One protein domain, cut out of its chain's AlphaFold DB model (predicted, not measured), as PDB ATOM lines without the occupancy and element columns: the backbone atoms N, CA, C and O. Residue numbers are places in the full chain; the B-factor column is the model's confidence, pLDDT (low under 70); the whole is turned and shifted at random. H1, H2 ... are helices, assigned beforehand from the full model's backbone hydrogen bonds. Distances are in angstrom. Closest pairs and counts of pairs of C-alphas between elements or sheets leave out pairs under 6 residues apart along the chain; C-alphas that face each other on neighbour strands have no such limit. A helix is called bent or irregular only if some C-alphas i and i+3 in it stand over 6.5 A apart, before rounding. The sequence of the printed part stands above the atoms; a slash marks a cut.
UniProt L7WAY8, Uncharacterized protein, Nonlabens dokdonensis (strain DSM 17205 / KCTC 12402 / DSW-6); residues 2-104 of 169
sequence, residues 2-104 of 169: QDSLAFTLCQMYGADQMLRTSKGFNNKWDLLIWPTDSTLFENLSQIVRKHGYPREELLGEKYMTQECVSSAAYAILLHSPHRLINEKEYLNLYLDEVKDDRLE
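Overview. This is residues 2 to 104 of the 169 residues of an uncharacterized protein of Nonlabens dokdonensis (strain DSM 17205 / KCTC 12402 / DSW-6) (UniProt L7WAY8). Two long helices, H1 and H2, make a helical hairpin, and the short helix H6 packs on both of them at a slant. The very short helices H3, H4 and H5 gather near the first half of H1, while H7 and H8 form a corner on the H2 side, where H8 packs on the last part of H2. The printed part has 103 residues with eight named helices, H1 to H8 in order along the chain, and no named strand; its class is all helix. It is compact, with a radius of gyration of the C-alphas of 13.7 A and spans of 38 by 33 by 19 A.

Arrangement. Begin with H2, residues 29 to 51, the longest helix; it is irregular, with C-alphas 31 and 34 at 7.2 A. H1, residues 2 to 21, is the hub, touching four other helices. H1 and H2 form a hairpin at a shallow tilt of 18 degrees, opposite ways; residues 12 to 19 of H1 touch residues 32 to 40 of H2, and the closest C-alphas, of Met 12 and Leu 40, are 6.3 A apart. Look next at H6, residues 72 to 79: it touches H2, closest at C-alphas Phe 41 and Ile 76, 6.0 A, with a steep tilt of 45 degrees, opposite ways. H6 also touches H1, closest at C-alphas Tyr 13 and Ala 72, 4.9 A, the same way at a tilt of 36 degrees, only just steep. H5, residues 67 to 70, touches H1, with C-alphas Cys 10 and Cys 68 closest at 4.6 A. H3, residues 56 to 59, touches residues 2 to 6 of H1, with C-alphas Gln 2 and Leu 59 closest at 5.2 A. H4, residues 61 to 64, only just touches H5, with 3 pairs of C-alphas within 8 A, and only at the corner; C-alphas Met 64 and Ser 70 are closest at 5.1 A. On H2, residues 45 to 49 touch H8, residues 88 to 99, closest at C-alphas Arg 49 and Leu 93, 7.4 A, with a steep tilt of 48 degrees. H7, residues 81 to 86, touches H8 only at the corner, with C-alphas Leu 84 and Leu 91 closest at 4.8 A; H2 and H7 are near each other, whereas H1 and H8 are apart. In H1, H6, H7 and H8 every O i to N i+4 pair is within hydrogen-bond range, in H2 17 of 19; H3, H4 and H5 are too short for such a pair.

Along the chain. Find C-alpha 2 at (216.413, 214.139, 118.344); from there H1 runs 28.0 A to C-alpha 21. H2 covers 30.6 A from C-alpha 29 at (206.563, 236.764, 96.449). H6 is 10.9 A long, and H8 runs 16.0 A to C-alpha 99 at (235.241, 222.132, 107.258).

Size, cuts and confidence. The C-alphas farthest apart, of Gly 24 and Lys 99, are 40.7 A from each other. The printed part has no cut and no long link; H1 to H2 is a short link and the other links are tight. The mean pLDDT of the printed part is 94.6, and no printed residue is under 70.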
ATOM      1  N   GLN A   2     216.564 214.526 119.757       86.56
ATOM      2  CA  GLN A   2     216.413 214.139 118.344       86.56
ATOM      3  C   GLN A   2     214.969 214.260 117.843       86.56
ATOM      4  O   GLN A   2     214.731 214.971 116.878       86.56
ATOM      5  N   ASP A   3     214.001 213.698 118.571       90.88
ATOM      6  CA  ASP A   3     212.575 213.743 118.211       90.88
ATOM      7  C   ASP A   3     212.052 215.176 118.035       90.88
ATOM      8  O   ASP A   3     211.342 215.473 117.079       90.88
ATOM      9  N   SER A   4     212.435 216.081 118.942       93.25
ATOM     10  CA  SER A   4     212.021 217.486 118.882       93.25
ATOM     11  C   SER A   4     212.658 218.205 117.702       93.25
ATOM     12  O   SER A   4     211.986 219.001 117.056       93.25
ATOM     13  N   LEU A   5     213.938 217.941 117.423       96.00
ATOM     14  CA  LEU A   5     214.637 218.576 116.312       96.00
ATOM     15  C   LEU A   5     214.116 218.065 114.965       96.00
ATOM     16  O   LEU A   5     213.830 218.868 114.083       96.00
ATOM     17  N   ALA A   6     213.924 216.751 114.832       97.06
ATOM     18  CA  ALA A   6     213.317 216.136 113.657       97.06
ATOM     19  C   ALA A   6     211.907 216.693 113.402       97.06
ATOM     20  O   ALA A   6     211.577 217.054 112.276       97.06
ATOM     21  N   PHE A   7     211.097 216.839 114.457       97.38
ATOM     22  CA  PHE A   7     209.775 217.451 114.347       97.38
ATOM     23  C   PHE A   7     209.850 218.906 113.867       97.38
ATOM     24  O   PHE A   7     209.132 219.274 112.938       97.38
ATOM     25  N   THR A   8     210.748 219.721 114.431       97.81
ATOM     26  CA  THR A   8     210.964 221.106 113.982       97.81
ATOM     27  C   THR A   8     211.401 221.174 112.517       97.81
ATOM     28  O   THR A   8     210.850 221.974 111.764       97.81
ATOM     29  N   LEU A   9     212.325 220.313 112.082       98.12
ATOM     30  CA  LEU A   9     212.754 220.244 110.680       98.12
ATOM     31  C   LEU A   9     211.585 219.899 109.749       98.12
ATOM     32  O   LEU A   9     211.387 220.591 108.753       98.12
ATOM     33  N   CYS A  10     210.743 218.930 110.118       97.88
ATOM     34  CA  CYS A  10     209.552 218.599 109.333       97.88
ATOM     35  C   CYS A  10     208.523 219.734 109.291       97.88
ATOM     36  O   CYS A  10     207.899 219.946 108.253       97.88
ATOM     37  N   GLN A  11     208.346 220.496 110.376       98.00
ATOM     38  CA  GLN A  11     207.484 221.685 110.361       98.00
ATOM     39  C   GLN A  11     208.019 222.754 109.404       98.00
ATOM     40  O   GLN A  11     207.250 223.341 108.642       98.00
ATOM     41  N   MET A  12     209.333 222.983 109.417       98.38
ATOM     42  CA  MET A  12     209.992 223.934 108.523       98.38
ATOM     43  C   MET A  12     209.892 223.492 107.059       98.38
ATOM     44  O   MET A  12     209.532 224.302 106.207       98.38
ATOM     45  N   TYR A  13     210.120 222.207 106.778       97.81
ATOM     46  CA  TYR A  13     209.941 221.634 105.444       97.81
ATOM     47  C   TYR A  13     208.492 221.743 104.965       97.81
ATOM     48  O   TYR A  13     208.235 222.192 103.853       97.81
ATOM     49  N   GLY A  14     207.526 221.397 105.818       96.25
ATOM     50  CA  GLY A  14     206.105 221.517 105.497       96.25
ATOM     51  C   GLY A  14     205.698 222.955 105.168       96.25
ATOM     52  O   GLY A  14     204.948 223.174 104.218       96.25
ATOM     53  N   ALA A  15     206.221 223.940 105.903       95.12
ATOM     54  CA  ALA A  15     205.980 225.354 105.624       95.12
ATOM     55  C   ALA A  15     206.562 225.787 104.267       95.12
ATOM     56  O   ALA A  15     205.863 226.442 103.494       95.12
ATOM     57  N   ASP A  16     207.796 225.379 103.952       94.75
ATOM     58  CA  ASP A  16     208.415 225.619 102.643       94.75
ATOM     59  C   ASP A  16     207.580 224.994 101.510       94.75
ATOM     60  O   ASP A  16     207.137 225.694 100.597       94.75
ATOM     61  N   GLN A  17     207.255 223.703 101.610       92.50
ATOM     62  CA  GLN A  17     206.512 222.982 100.572       92.50
ATOM     63  C   GLN A  17     205.083 223.501 100.388       92.50
ATOM     64  O   GLN A  17     204.581 223.565  99.260       92.50
ATOM     65  N   MET A  18     204.427 223.943 101.463       91.50
ATOM     66  CA  MET A  18     203.104 224.562 101.387       91.50
ATOM     67  C   MET A  18     203.128 225.820 100.506       91.50
ATOM     68  O   MET A  18     202.202 226.014  99.712       91.50
ATOM     69  N   LEU A  19     204.185 226.638 100.582       89.38
ATOM     70  CA  LEU A  19     204.349 227.828  99.739       89.38
ATOM     71  C   LEU A  19     204.543 227.502  98.260       89.38
ATOM     72  O   LEU A  19     204.134 228.292  97.411       89.38
ATOM     73  N   ARG A  20     205.165 226.361  97.946       87.00
ATOM     74  CA  ARG A  20     205.431 225.944  96.559       87.00
ATOM     75  C   ARG A  20     204.231 225.272  95.899       87.00
ATOM     76  O   ARG A  20     204.056 225.386  94.691       87.00
ATOM     77  N   THR A  21     203.416 224.565  96.678       87.31
ATOM     78  CA  THR A  21     202.356 223.688  96.151       87.31
ATOM     79  C   THR A  21     200.958 224.299  96.226       87.31
ATOM     80  O   THR A  21     200.072 223.932  95.447       87.31
ATOM     81  N   SER A  22     200.727 225.256  97.127       87.69
ATOM     82  CA  SER A  22     199.400 225.844  97.309       87.69
ATOM     83  C   SER A  22     199.104 226.905  96.253       87.69
ATOM     84  O   SER A  22     199.730 227.962  96.210       87.69
ATOM     85  N   LYS A  23     198.040 226.688  95.468       82.94
ATOM     86  CA  LYS A  23     197.584 227.621  94.416       82.94
ATOM     87  C   LYS A  23     197.366 229.060  94.911       82.94
ATOM     88  O   LYS A  23     197.527 229.999  94.138       82.94
ATOM     89  N   GLY A  24     197.006 229.236  96.187       81.31
ATOM     90  CA  GLY A  24     196.769 230.547  96.804       81.31
ATOM     91  C   GLY A  24     198.022 231.415  96.983       81.31
ATOM     92  O   GLY A  24     197.890 232.620  97.196       81.31
ATOM     93  N   PHE A  25     199.220 230.836  96.867       81.75
ATOM     94  CA  PHE A  25     200.495 231.536  97.067       81.75
ATOM     95  C   PHE A  25     201.233 231.867  95.769       81.75
ATOM     96  O   PHE A  25     202.260 232.547  95.799       81.75
ATOM     97  N   ASN A  26     200.666 231.489  94.621       79.12
ATOM     98  CA  ASN A  26     201.202 231.855  93.316       79.12
ATOM     99  C   ASN A  26     201.381 233.377  93.211       79.12
ATOM    100  O   ASN A  26     200.448 234.149  93.440       79.12
ATOM    101  N   ASN A  27     202.593 233.802  92.845       79.62
ATOM    102  CA  ASN A  27     202.990 235.204  92.683       79.62
ATOM    103  C   ASN A  27     202.877 236.071  93.953       79.62
ATOM    104  O   ASN A  27     202.934 237.295  93.862       79.62
ATOM    105  N   LYS A  28     202.754 235.477  95.149       86.81
ATOM    106  CA  LYS A  28     202.767 236.197  96.436       86.81
ATOM    107  C   LYS A  28     204.190 236.328  96.994       86.81
ATOM    108  O   LYS A  28     204.424 236.055  98.171       86.81
ATOM    109  N   TRP A  29     205.131 236.727  96.136       85.69
ATOM    110  CA  TRP A  29     206.563 236.764  96.449       85.69
ATOM    111  C   TRP A  29     206.879 237.666  97.641       85.69
ATOM    112  O   TRP A  29     207.345 237.173  98.665       85.69
ATOM    113  N   ASP A  30     206.522 238.944  97.543       87.81
ATOM    114  CA  ASP A  30     206.867 239.945  98.560       87.81
ATOM    115  C   ASP A  30     206.082 239.768  99.865       87.81
ATOM    116  O   ASP A  30     206.584 240.062 100.947       87.81
ATOM    117  N   LEU A  31     204.835 239.291  99.772       86.81
ATOM    118  CA  LEU A  31     203.930 239.214 100.920       86.81
ATOM    119  C   LEU A  31     204.132 237.946 101.755       86.81
ATOM    120  O   LEU A  31     203.929 237.984 102.965       86.81
ATOM    121  N   LEU A  32     204.456 236.817 101.117       88.19
ATOM    122  CA  LEU A  32     204.426 235.504 101.767       88.19
ATOM    123  C   LEU A  32     205.700 234.699 101.535       88.19
ATOM    124  O   LEU A  32     206.263 234.191 102.501       88.19
ATOM    125  N   ILE A  33     206.174 234.591 100.290       90.00
ATOM    126  CA  ILE A  33     207.285 233.683  99.975       90.00
ATOM    127  C   ILE A  33     208.600 234.193 100.567       90.00
ATOM    128  O   ILE A  33     209.192 233.502 101.390       90.00
ATOM    129  N   TRP A  34     209.036 235.409 100.226       90.56
ATOM    130  CA  TRP A  34     210.308 235.948 100.723       90.56
ATOM    131  C   TRP A  34     210.371 236.088 102.249       90.56
ATOM    132  O   TRP A  34     211.390 235.687 102.824       90.56
ATOM    133  N   PRO A  35     209.326 236.594 102.941       92.38
ATOM    134  CA  PRO A  35     209.338 236.649 104.401       92.38
ATOM    135  C   PRO A  35     209.443 235.262 105.046       92.38
ATOM    136  O   PRO A  35     210.176 235.085 106.022       92.38
ATOM    137  N   THR A  36     208.752 234.264 104.489       94.06
ATOM    138  CA  THR A  36     208.797 232.901 105.029       94.06
ATOM    139  C   THR A  36     210.141 232.241 104.755       94.06
ATOM    140  O   THR A  36     210.740 231.728 105.693       94.06
ATOM    141  N   ASP A  37     210.663 232.315 103.527       95.00
ATOM    142  CA  ASP A  37     211.981 231.773 103.169       95.00
ATOM    143  C   ASP A  37     213.081 232.370 104.068       95.00
ATOM    144  O   ASP A  37     213.957 231.654 104.559       95.00
ATOM    145  N   SER A  38     212.990 233.672 104.364       95.19
ATOM    146  CA  SER A  38     213.904 234.366 105.280       95.19
ATOM    147  C   SER A  38     213.772 233.879 106.725       95.19
ATOM    148  O   SER A  38     214.781 233.683 107.399       95.19
ATOM    149  N   THR A  39     212.542 233.663 107.200       96.88
ATOM    150  CA  THR A  39     212.266 233.161 108.557       96.88
ATOM    151  C   THR A  39     212.746 231.721 108.725       96.88
ATOM    152  O   THR A  39     213.389 231.387 109.718       96.88
ATOM    153  N   LEU A  40     212.473 230.861 107.742       98.19
ATOM    154  CA  LEU A  40     212.924 229.472 107.738       98.19
ATOM    155  C   LEU A  40     214.451 229.387 107.705       98.19
ATOM    156  O   LEU A  40     215.028 228.595 108.447       98.19
ATOM    157  N   PHE A  41     215.104 230.230 106.904       98.44
ATOM    158  CA  PHE A  41     216.560 230.310 106.858       98.44
ATOM    159  C   PHE A  41     217.169 230.754 108.194       98.44
ATOM    160  O   PHE A  41     218.162 230.174 108.638       98.44
ATOM    161  N   GLU A  42     216.574 231.749 108.854       98.12
ATOM    162  CA  GLU A  42     217.029 232.207 110.169       98.12
ATOM    163  C   GLU A  42     216.908 231.092 111.212       98.12
ATOM    164  O   GLU A  42     217.877 230.768 111.901       98.12
ATOM    165  N   ASN A  43     215.746 230.435 111.270       98.31
ATOM    166  CA  ASN A  43     215.507 229.313 112.176       98.31
ATOM    167  C   ASN A  43     216.479 228.155 111.913       98.31
ATOM    168  O   ASN A  43     217.021 227.580 112.858       98.31
ATOM    169  N   LEU A  44     216.745 227.838 110.641       98.62
ATOM    170  CA  LEU A  44     217.714 226.808 110.273       98.62
ATOM    171  C   LEU A  44     219.107 227.202 110.756       98.62
ATOM    172  O   LEU A  44     219.781 226.408 111.399       98.62
ATOM    173  N   SER A  45     219.520 228.441 110.515       98.56
ATOM    174  CA  SER A  45     220.840 228.920 110.921       98.56
ATOM    175  C   SER A  45     221.003 228.931 112.446       98.56
ATOM    176  O   SER A  45     222.085 228.642 112.951       98.56
ATOM    177  N   GLN A  46     219.939 229.195 113.209       98.38
ATOM    178  CA  GLN A  46     219.946 229.033 114.668       98.38
ATOM    179  C   GLN A  46     220.095 227.568 115.095       98.38
ATOM    180  O   GLN A  46     220.849 227.283 116.029       98.38
ATOM    181  N   ILE A  47     219.423 226.639 114.407       98.12
ATOM    182  CA  ILE A  47     219.611 225.197 114.614       98.12
ATOM    183  C   ILE A  47     221.069 224.817 114.349       98.12
ATOM    184  O   ILE A  47     221.686 224.205 115.218       98.12
ATOM    185  N   VAL A  48     221.636 225.237 113.214       98.44
ATOM    186  CA  VAL A  48     223.024 224.931 112.840       98.44
ATOM    187  C   VAL A  48     224.008 225.487 113.865       98.44
ATOM    188  O   VAL A  48     224.839 224.743 114.369       98.44
ATOM    189  N   ARG A  49     223.866 226.749 114.288       98.31
ATOM    190  CA  ARG A  49     224.726 227.335 115.336       98.31
ATOM    191  C   ARG A  49     224.687 226.552 116.651       98.31
ATOM    192  O   ARG A  49     225.679 226.511 117.369       98.31
ATOM    193  N   LYS A  50     223.531 225.985 117.004       97.25
ATOM    194  CA  LYS A  50     223.324 225.314 118.294       97.25
ATOM    195  C   LYS A  50     223.689 223.829 118.269       97.25
ATOM    196  O   LYS A  50     224.096 223.293 119.298       97.25
ATOM    197  N   HIS A  51     223.480 223.161 117.141       96.44
ATOM    198  CA  HIS A  51     223.510 221.700 117.042       96.44
ATOM    199  C   HIS A  51     224.387 221.163 115.901       96.44
ATOM    200  O   HIS A  51     224.631 219.958 115.866       96.44
ATOM    201  N   GLY A  52     224.869 222.023 115.005       97.06
ATOM    202  CA  GLY A  52     225.473 221.641 113.730       97.06
ATOM    203  C   GLY A  52     224.428 221.383 112.641       97.06
ATOM    204  O   GLY A  52     223.215 221.390 112.886       97.06
ATOM    205  N   TYR A  53     224.902 221.180 111.416       97.94
ATOM    206  CA  TYR A  53     224.069 220.884 110.258       97.94
ATOM    207  C   TYR A  53     223.276 219.575 110.462       97.94
ATOM    208  O   TYR A  53     223.838 218.590 110.953       97.94
ATOM    209  N   PRO A  54     221.974 219.533 110.109       96.81
ATOM    210  CA  PRO A  54     221.156 218.324 110.209       96.81
ATOM    211  C   PRO A  54     221.726 217.144 109.407       96.81
ATOM    212  O   PRO A  54     221.757 217.183 108.180       96.81
ATOM    213  N   ARG A  55     222.141 216.083 110.107       95.25
ATOM    214  CA  ARG A  55     222.677 214.843 109.524       95.25
ATOM    215  C   ARG A  55     222.384 213.625 110.397       95.25
ATOM    216  O   ARG A  55     221.860 213.762 111.509       95.25
ATOM    217  N   GLU A  56     222.741 212.441 109.911       94.81
ATOM    218  CA  GLU A  56     222.444 211.168 110.573       94.81
ATOM    219  C   GLU A  56     223.038 211.057 111.975       94.81
ATOM    220  O   GLU A  56     222.348 210.623 112.890       94.81
ATOM    221  N   GLU A  57     224.251 211.540 112.210       93.94
ATOM    222  CA  GLU A  57     224.876 211.486 113.532       93.94
ATOM    223  C   GLU A  57     224.114 212.321 114.570       93.94
ATOM    224  O   GLU A  57     224.086 211.979 115.753       93.94
ATOM    225  N   LEU A  58     223.479 213.415 114.138       94.19
ATOM    226  CA  LEU A  58     222.693 214.280 115.015       94.19
ATOM    227  C   LEU A  58     221.280 213.728 115.227       94.19
ATOM    228  O   LEU A  58     220.775 213.746 116.349       94.19
ATOM    229  N   LEU A  59     220.634 213.262 114.160       95.31
ATOM    230  CA  LEU A  59     219.203 212.949 114.142       95.31
ATOM    231  C   LEU A  59     218.902 211.456 114.258       95.31
ATOM    232  O   LEU A  59     217.824 211.105 114.715       95.31
ATOM    233  N   GLY A  60     219.842 210.589 113.908       94.88
ATOM    234  CA  GLY A  60     219.671 209.145 113.796       94.88
ATOM    235  C   GLY A  60     219.042 208.717 112.466       94.88
ATOM    236  O   GLY A  60     218.182 209.406 111.906       94.88
ATOM    237  N   GLU A  61     219.427 207.527 112.000       95.00
ATOM    238  CA  GLU A  61     218.971 206.908 110.745       95.00
ATOM    239  C   GLU A  61     217.437 206.904 110.616       95.00
ATOM    240  O   GLU A  61     216.877 207.318 109.601       95.00
ATOM    241  N   LYS A  62     216.732 206.540 111.699       95.19
ATOM    242  CA  LYS A  62     215.261 206.518 111.751       95.19
ATOM    243  C   LYS A  62     214.635 207.820 111.243       95.19
ATOM    244  O   LYS A  62     213.629 207.768 110.540       95.19
ATOM    245  N   TYR A  63     215.186 208.970 111.624       95.69
ATOM    246  CA  TYR A  63     214.649 210.266 111.223       95.69
ATOM    247  C   TYR A  63     215.200 210.720 109.876       95.69
ATOM    248  O   TYR A  63     214.440 211.276 109.093       95.69
ATOM    249  N   MET A  64     216.464 210.427 109.560       95.25
ATOM    250  CA  MET A  64     217.051 210.773 108.258       95.25
ATOM    251  C   MET A  64     216.427 210.025 107.076       95.25
ATOM    252  O   MET A  64     216.488 210.515 105.957       95.25
ATOM    253  N   THR A  65     215.764 208.889 107.296       95.44
ATOM    254  CA  THR A  65     214.951 208.244 106.243       95.44
ATOM    255  C   THR A  65     213.660 208.998 105.906       95.44
ATOM    256  O   THR A  65     213.014 208.691 104.905       95.44
ATOM    257  N   GLN A  66     213.250 209.972 106.726       97.00
ATOM    258  CA  GLN A  66     212.060 210.779 106.475       97.00
ATOM    259  C   GLN A  66     212.432 211.998 105.628       97.00
ATOM    260  O   GLN A  66     213.202 212.848 106.072       97.00
ATOM    261  N   GLU A  67     211.820 212.135 104.450       95.81
ATOM    262  CA  GLU A  67     212.090 213.236 103.509       95.81
ATOM    263  C   GLU A  67     211.991 214.619 104.171       95.81
ATOM    264  O   GLU A  67     212.849 215.477 103.973       95.81
ATOM    265  N   CYS A  68     210.975 214.827 105.017       96.69
ATOM    266  CA  CYS A  68     210.774 216.104 105.701       96.69
ATOM    267  C   CYS A  68     211.877 216.458 106.702       96.69
ATOM    268  O   CYS A  68     211.946 217.601 107.140       96.69
ATOM    269  N   VAL A  69     212.729 215.500 107.066       97.25
ATOM    270  CA  VAL A  69     213.922 215.723 107.879       97.25
ATOM    271  C   VAL A  69     215.138 215.873 106.970       97.25
ATOM    272  O   VAL A  69     215.813 216.899 107.034       97.25
ATOM    273  N   SER A  70     215.396 214.889 106.100       96.12
ATOM    274  CA  SER A  70     216.605 214.841 105.267       96.12
ATOM    275  C   SER A  70     216.707 215.999 104.280       96.12
ATOM    276  O   SER A  70     217.797 216.494 104.013       96.12
ATOM    277  N   SER A  71     215.573 216.453 103.749       96.19
ATOM    278  CA  SER A  71     215.525 217.483 102.709       96.19
ATOM    279  C   SER A  71     215.319 218.890 103.269       96.19
ATOM    280  O   SER A  71     215.484 219.861 102.533       96.19
ATOM    281  N   ALA A  72     214.981 219.034 104.557       97.81
ATOM    282  CA  ALA A  72     214.604 220.316 105.155       97.81
ATOM    283  C   ALA A  72     215.697 221.377 105.012       97.81
ATOM    284  O   ALA A  72     215.459 222.452 104.460       97.81
ATOM    285  N   ALA A  73     216.902 221.073 105.498       97.81
ATOM    286  CA  ALA A  73     218.004 222.025 105.501       97.81
ATOM    287  C   ALA A  73     218.421 222.407 104.075       97.81
ATOM    288  O   ALA A  73     218.574 223.588 103.765       97.81
ATOM    289  N   TYR A  74     218.540 221.413 103.194       96.81
ATOM    290  CA  TYR A  74     218.886 221.616 101.791       96.81
ATOM    291  C   TYR A  74     217.866 222.492 101.052       96.81
ATOM    292  O   TYR A  74     218.250 223.481 100.425       96.81
ATOM    293  N   ALA A  75     216.569 222.186 101.167       96.38
ATOM    294  CA  ALA A  75     215.509 222.951 100.514       96.38
ATOM    295  C   ALA A  75     215.514 224.420 100.965       96.38
ATOM    296  O   ALA A  75     215.510 225.332 100.136       96.38
ATOM    297  N   ILE A  76     215.612 224.658 102.274       98.00
ATOM    298  CA  ILE A  76     215.632 226.010 102.847       98.00
ATOM    299  C   ILE A  76     216.859 226.794 102.373       98.00
ATOM    300  O   ILE A  76     216.730 227.952 101.969       98.00
ATOM    301  N   LEU A  77     218.044 226.173 102.361       97.75
ATOM    302  CA  LEU A  77     219.255 226.805 101.832       97.75
ATOM    303  C   LEU A  77     219.104 227.166 100.355       97.75
ATOM    304  O   LEU A  77     219.377 228.305  99.970       97.75
ATOM    305  N   LEU A  78     218.605 226.236  99.536       95.25
ATOM    306  CA  LEU A  78     218.342 226.485  98.124       95.25
ATOM    307  C   LEU A  78     217.374 227.651  97.917       95.25
ATOM    308  O   LEU A  78     217.459 228.329  96.897       95.25
ATOM    309  N   HIS A  79     216.421 227.899  98.806       94.31
ATOM    310  CA  HIS A  79     215.480 229.010  98.651       94.31
ATOM    311  C   HIS A  79     216.020 230.359  99.142       94.31
ATOM    312  O   HIS A  79     215.561 231.402  98.674       94.31
ATOM    313  N   SER A  80     217.090 230.352  99.940       95.12
ATOM    314  CA  SER A  80     217.684 231.559 100.527       95.12
ATOM    315  C   SER A  80     219.174 231.785 100.191       95.12
ATOM    316  O   SER A  80     219.925 232.264 101.043       95.12
ATOM    317  N   PRO A  81     219.646 231.554  98.945       94.12
ATOM    318  CA  PRO A  81     221.064 231.697  98.597       94.12
ATOM    319  C   PRO A  81     221.561 233.144  98.705       94.12
ATOM    320  O   PRO A  81     222.739 233.386  98.948       94.12
ATOM    321  N   HIS A  82     220.662 234.122  98.566       92.31
ATOM    322  CA  HIS A  82     220.985 235.538  98.728       92.31
ATOM    323  C   HIS A  82     221.483 235.867 100.142       92.31
ATOM    324  O   HIS A  82     222.339 236.738 100.274       92.31
ATOM    325  N   ARG A  83     221.000 235.159 101.176       95.56
ATOM    326  CA  ARG A  83     221.483 235.318 102.554       95.56
ATOM    327  C   ARG A  83     222.946 234.878 102.650       95.56
ATOM    328  O   ARG A  83     223.767 235.611 103.177       95.56
ATOM    329  N   LEU A  84     223.312 233.745 102.042       95.38
ATOM    330  CA  LEU A  84     224.711 233.287 102.012       95.38
ATOM    331  C   LEU A  84     225.625 234.209 101.197       95.38
ATOM    332  O   LEU A  84     226.767 234.431 101.573       95.38
ATOM    333  N   ILE A  85     225.139 234.748 100.081       92.69
ATOM    334  CA  ILE A  85     225.951 235.604  99.204       92.69
ATOM    335  C   ILE A  85     226.182 236.987  99.824       92.69
ATOM    336  O   ILE A  85     227.271 237.543  99.700       92.69
ATOM    337  N   ASN A  86     225.163 237.558 100.469       94.12
ATOM    338  CA  ASN A  86     225.197 238.950 100.917       94.12
ATOM    339  C   ASN A  86     225.610 239.106 102.388       94.12
ATOM    340  O   ASN A  86     226.107 240.166 102.767       94.12
ATOM    341  N   GLU A  87     225.422 238.082 103.221       96.38
ATOM    342  CA  GLU A  87     225.683 238.141 104.662       96.38
ATOM    343  C   GLU A  87     226.797 237.156 105.046       96.38
ATOM    344  O   GLU A  87     226.581 235.960 105.254       96.38
ATOM    345  N   LYS A  88     228.019 237.688 105.179       94.75
ATOM    346  CA  LYS A  88     229.240 236.905 105.445       94.75
ATOM    347  C   LYS A  88     229.160 236.012 106.681       94.75
ATOM    348  O   LYS A  88     229.799 234.968 106.709       94.75
ATOM    349  N   GLU A  89     228.398 236.408 107.698       97.06
ATOM    350  CA  GLU A  89     228.232 235.597 108.907       97.06
ATOM    351  C   GLU A  89     227.579 234.240 108.620       97.06
ATOM    352  O   GLU A  89     228.005 233.230 109.178       97.06
ATOM    353  N   TYR A  90     226.599 234.193 107.713       98.06
ATOM    354  CA  TYR A  90     225.942 232.945 107.346       98.06
ATOM    355  C   TYR A  90     226.830 232.123 106.428       98.06
ATOM    356  O   TYR A  90     226.956 230.922 106.635       98.06
ATOM    357  N   LEU A  91     227.503 232.753 105.463       97.50
ATOM    358  CA  LEU A  91     228.481 232.048 104.636       97.50
ATOM    359  C   LEU A  91     229.539 231.350 105.495       97.50
ATOM    360  O   LEU A  91     229.789 230.164 105.307       97.50
ATOM    361  N   ASN A  92     230.110 232.064 106.467       97.88
ATOM    362  CA  ASN A  92     231.113 231.508 107.369       97.88
ATOM    363  C   ASN A  92     230.550 230.360 108.213       97.88
ATOM    364  O   ASN A  92     231.210 229.332 108.312       97.88
ATOM    365  N   LEU A  93     229.325 230.495 108.740       98.50
ATOM    366  CA  LEU A  93     228.651 229.421 109.474       98.50
ATOM    367  C   LEU A  93     228.610 228.124 108.654       98.50
ATOM    368  O   LEU A  93     229.051 227.086 109.130       98.50
ATOM    369  N   TYR A  94     228.123 228.177 107.412       98.38
ATOM    370  CA  TYR A  94     228.011 226.972 106.583       98.38
ATOM    371  C   TYR A  94     229.356 226.503 106.012       98.38
ATOM    372  O   TYR A  94     229.520 225.311 105.770       98.38
ATOM    373  N   LEU A  95     230.344 227.387 105.838       98.06
ATOM    374  CA  LEU A  95     231.714 226.972 105.522       98.06
ATOM    375  C   LEU A  95     232.358 226.209 106.680       98.06
ATOM    376  O   LEU A  95     233.103 225.266 106.430       98.06
ATOM    377  N   ASP A  96     232.084 226.590 107.924       98.25
ATOM    378  CA  ASP A  96     232.570 225.856 109.092       98.25
ATOM    379  C   ASP A  96     231.899 224.475 109.191       98.25
ATOM    380  O   ASP A  96     232.584 223.490 109.445       98.25
ATOM    381  N   GLU A  97     230.612 224.355 108.842       98.44
ATOM    382  CA  GLU A  97     229.953 223.046 108.701       98.44
ATOM    383  C   GLU A  97     230.583 222.166 107.608       98.44
ATOM    384  O   GLU A  97     230.654 220.949 107.774       98.44
ATOM    385  N   VAL A  98     231.070 222.761 106.509       97.75
ATOM    386  CA  VAL A  98     231.824 222.031 105.472       97.75
ATOM    387  C   VAL A  98     233.193 221.590 105.985       97.75
ATOM    388  O   VAL A  98     233.593 220.449 105.764       97.75
ATOM    389  N   LYS A  99     233.926 222.469 106.678       97.06
ATOM    390  CA  LYS A  99     235.241 222.132 107.258       97.06
ATOM    391  C   LYS A  99     235.143 221.008 108.284       97.06
ATOM    392  O   LYS A  99     236.053 220.189 108.369       97.06
ATOM    393  N   ASP A 100     234.045 220.979 109.028       96.75
ATOM    394  CA  ASP A 100     233.775 219.973 110.046       96.75
ATOM    395  C   ASP A 100     233.111 218.697 109.489       96.75
ATOM    396  O   ASP A 100     232.669 217.851 110.270       96.75
ATOM    397  N   ASP A 101     233.018 218.555 108.160       96.31
ATOM    398  CA  ASP A 101     232.438 217.393 107.469       96.31
ATOM    399  C   ASP A 101     230.976 217.101 107.873       96.31
ATOM    400  O   ASP A 101     230.507 215.962 107.897       96.31
ATOM    401  N   ARG A 102     230.231 218.151 108.247       96.75
ATOM    402  CA  ARG A 102     228.797 218.080 108.578       96.75
ATOM    403  C   ARG A 102     227.899 218.498 107.417       96.75
ATOM    404  O   ARG A 102     226.734 218.107 107.391       96.75
ATOM    405  N   LEU A 103     228.436 219.269 106.473       97.44
ATOM    406  CA  LEU A 103     227.789 219.673 105.228       97.44
ATOM    407  C   LEU A 103     228.697 219.326 104.047       97.44
ATOM    408  O   LEU A 103     229.858 219.724 104.014       97.44
ATOM    409  N   GLU A 104     228.164 218.647 103.037       96.06
ATOM    410  CA  GLU A 104     228.925 218.408 101.815       96.06
ATOM    411  C   GLU A 104     229.225 219.722 101.078       96.06
ATOM    412  O   GLU A 104     228.343 220.553 100.838       96.06
TER     413      GLU A 104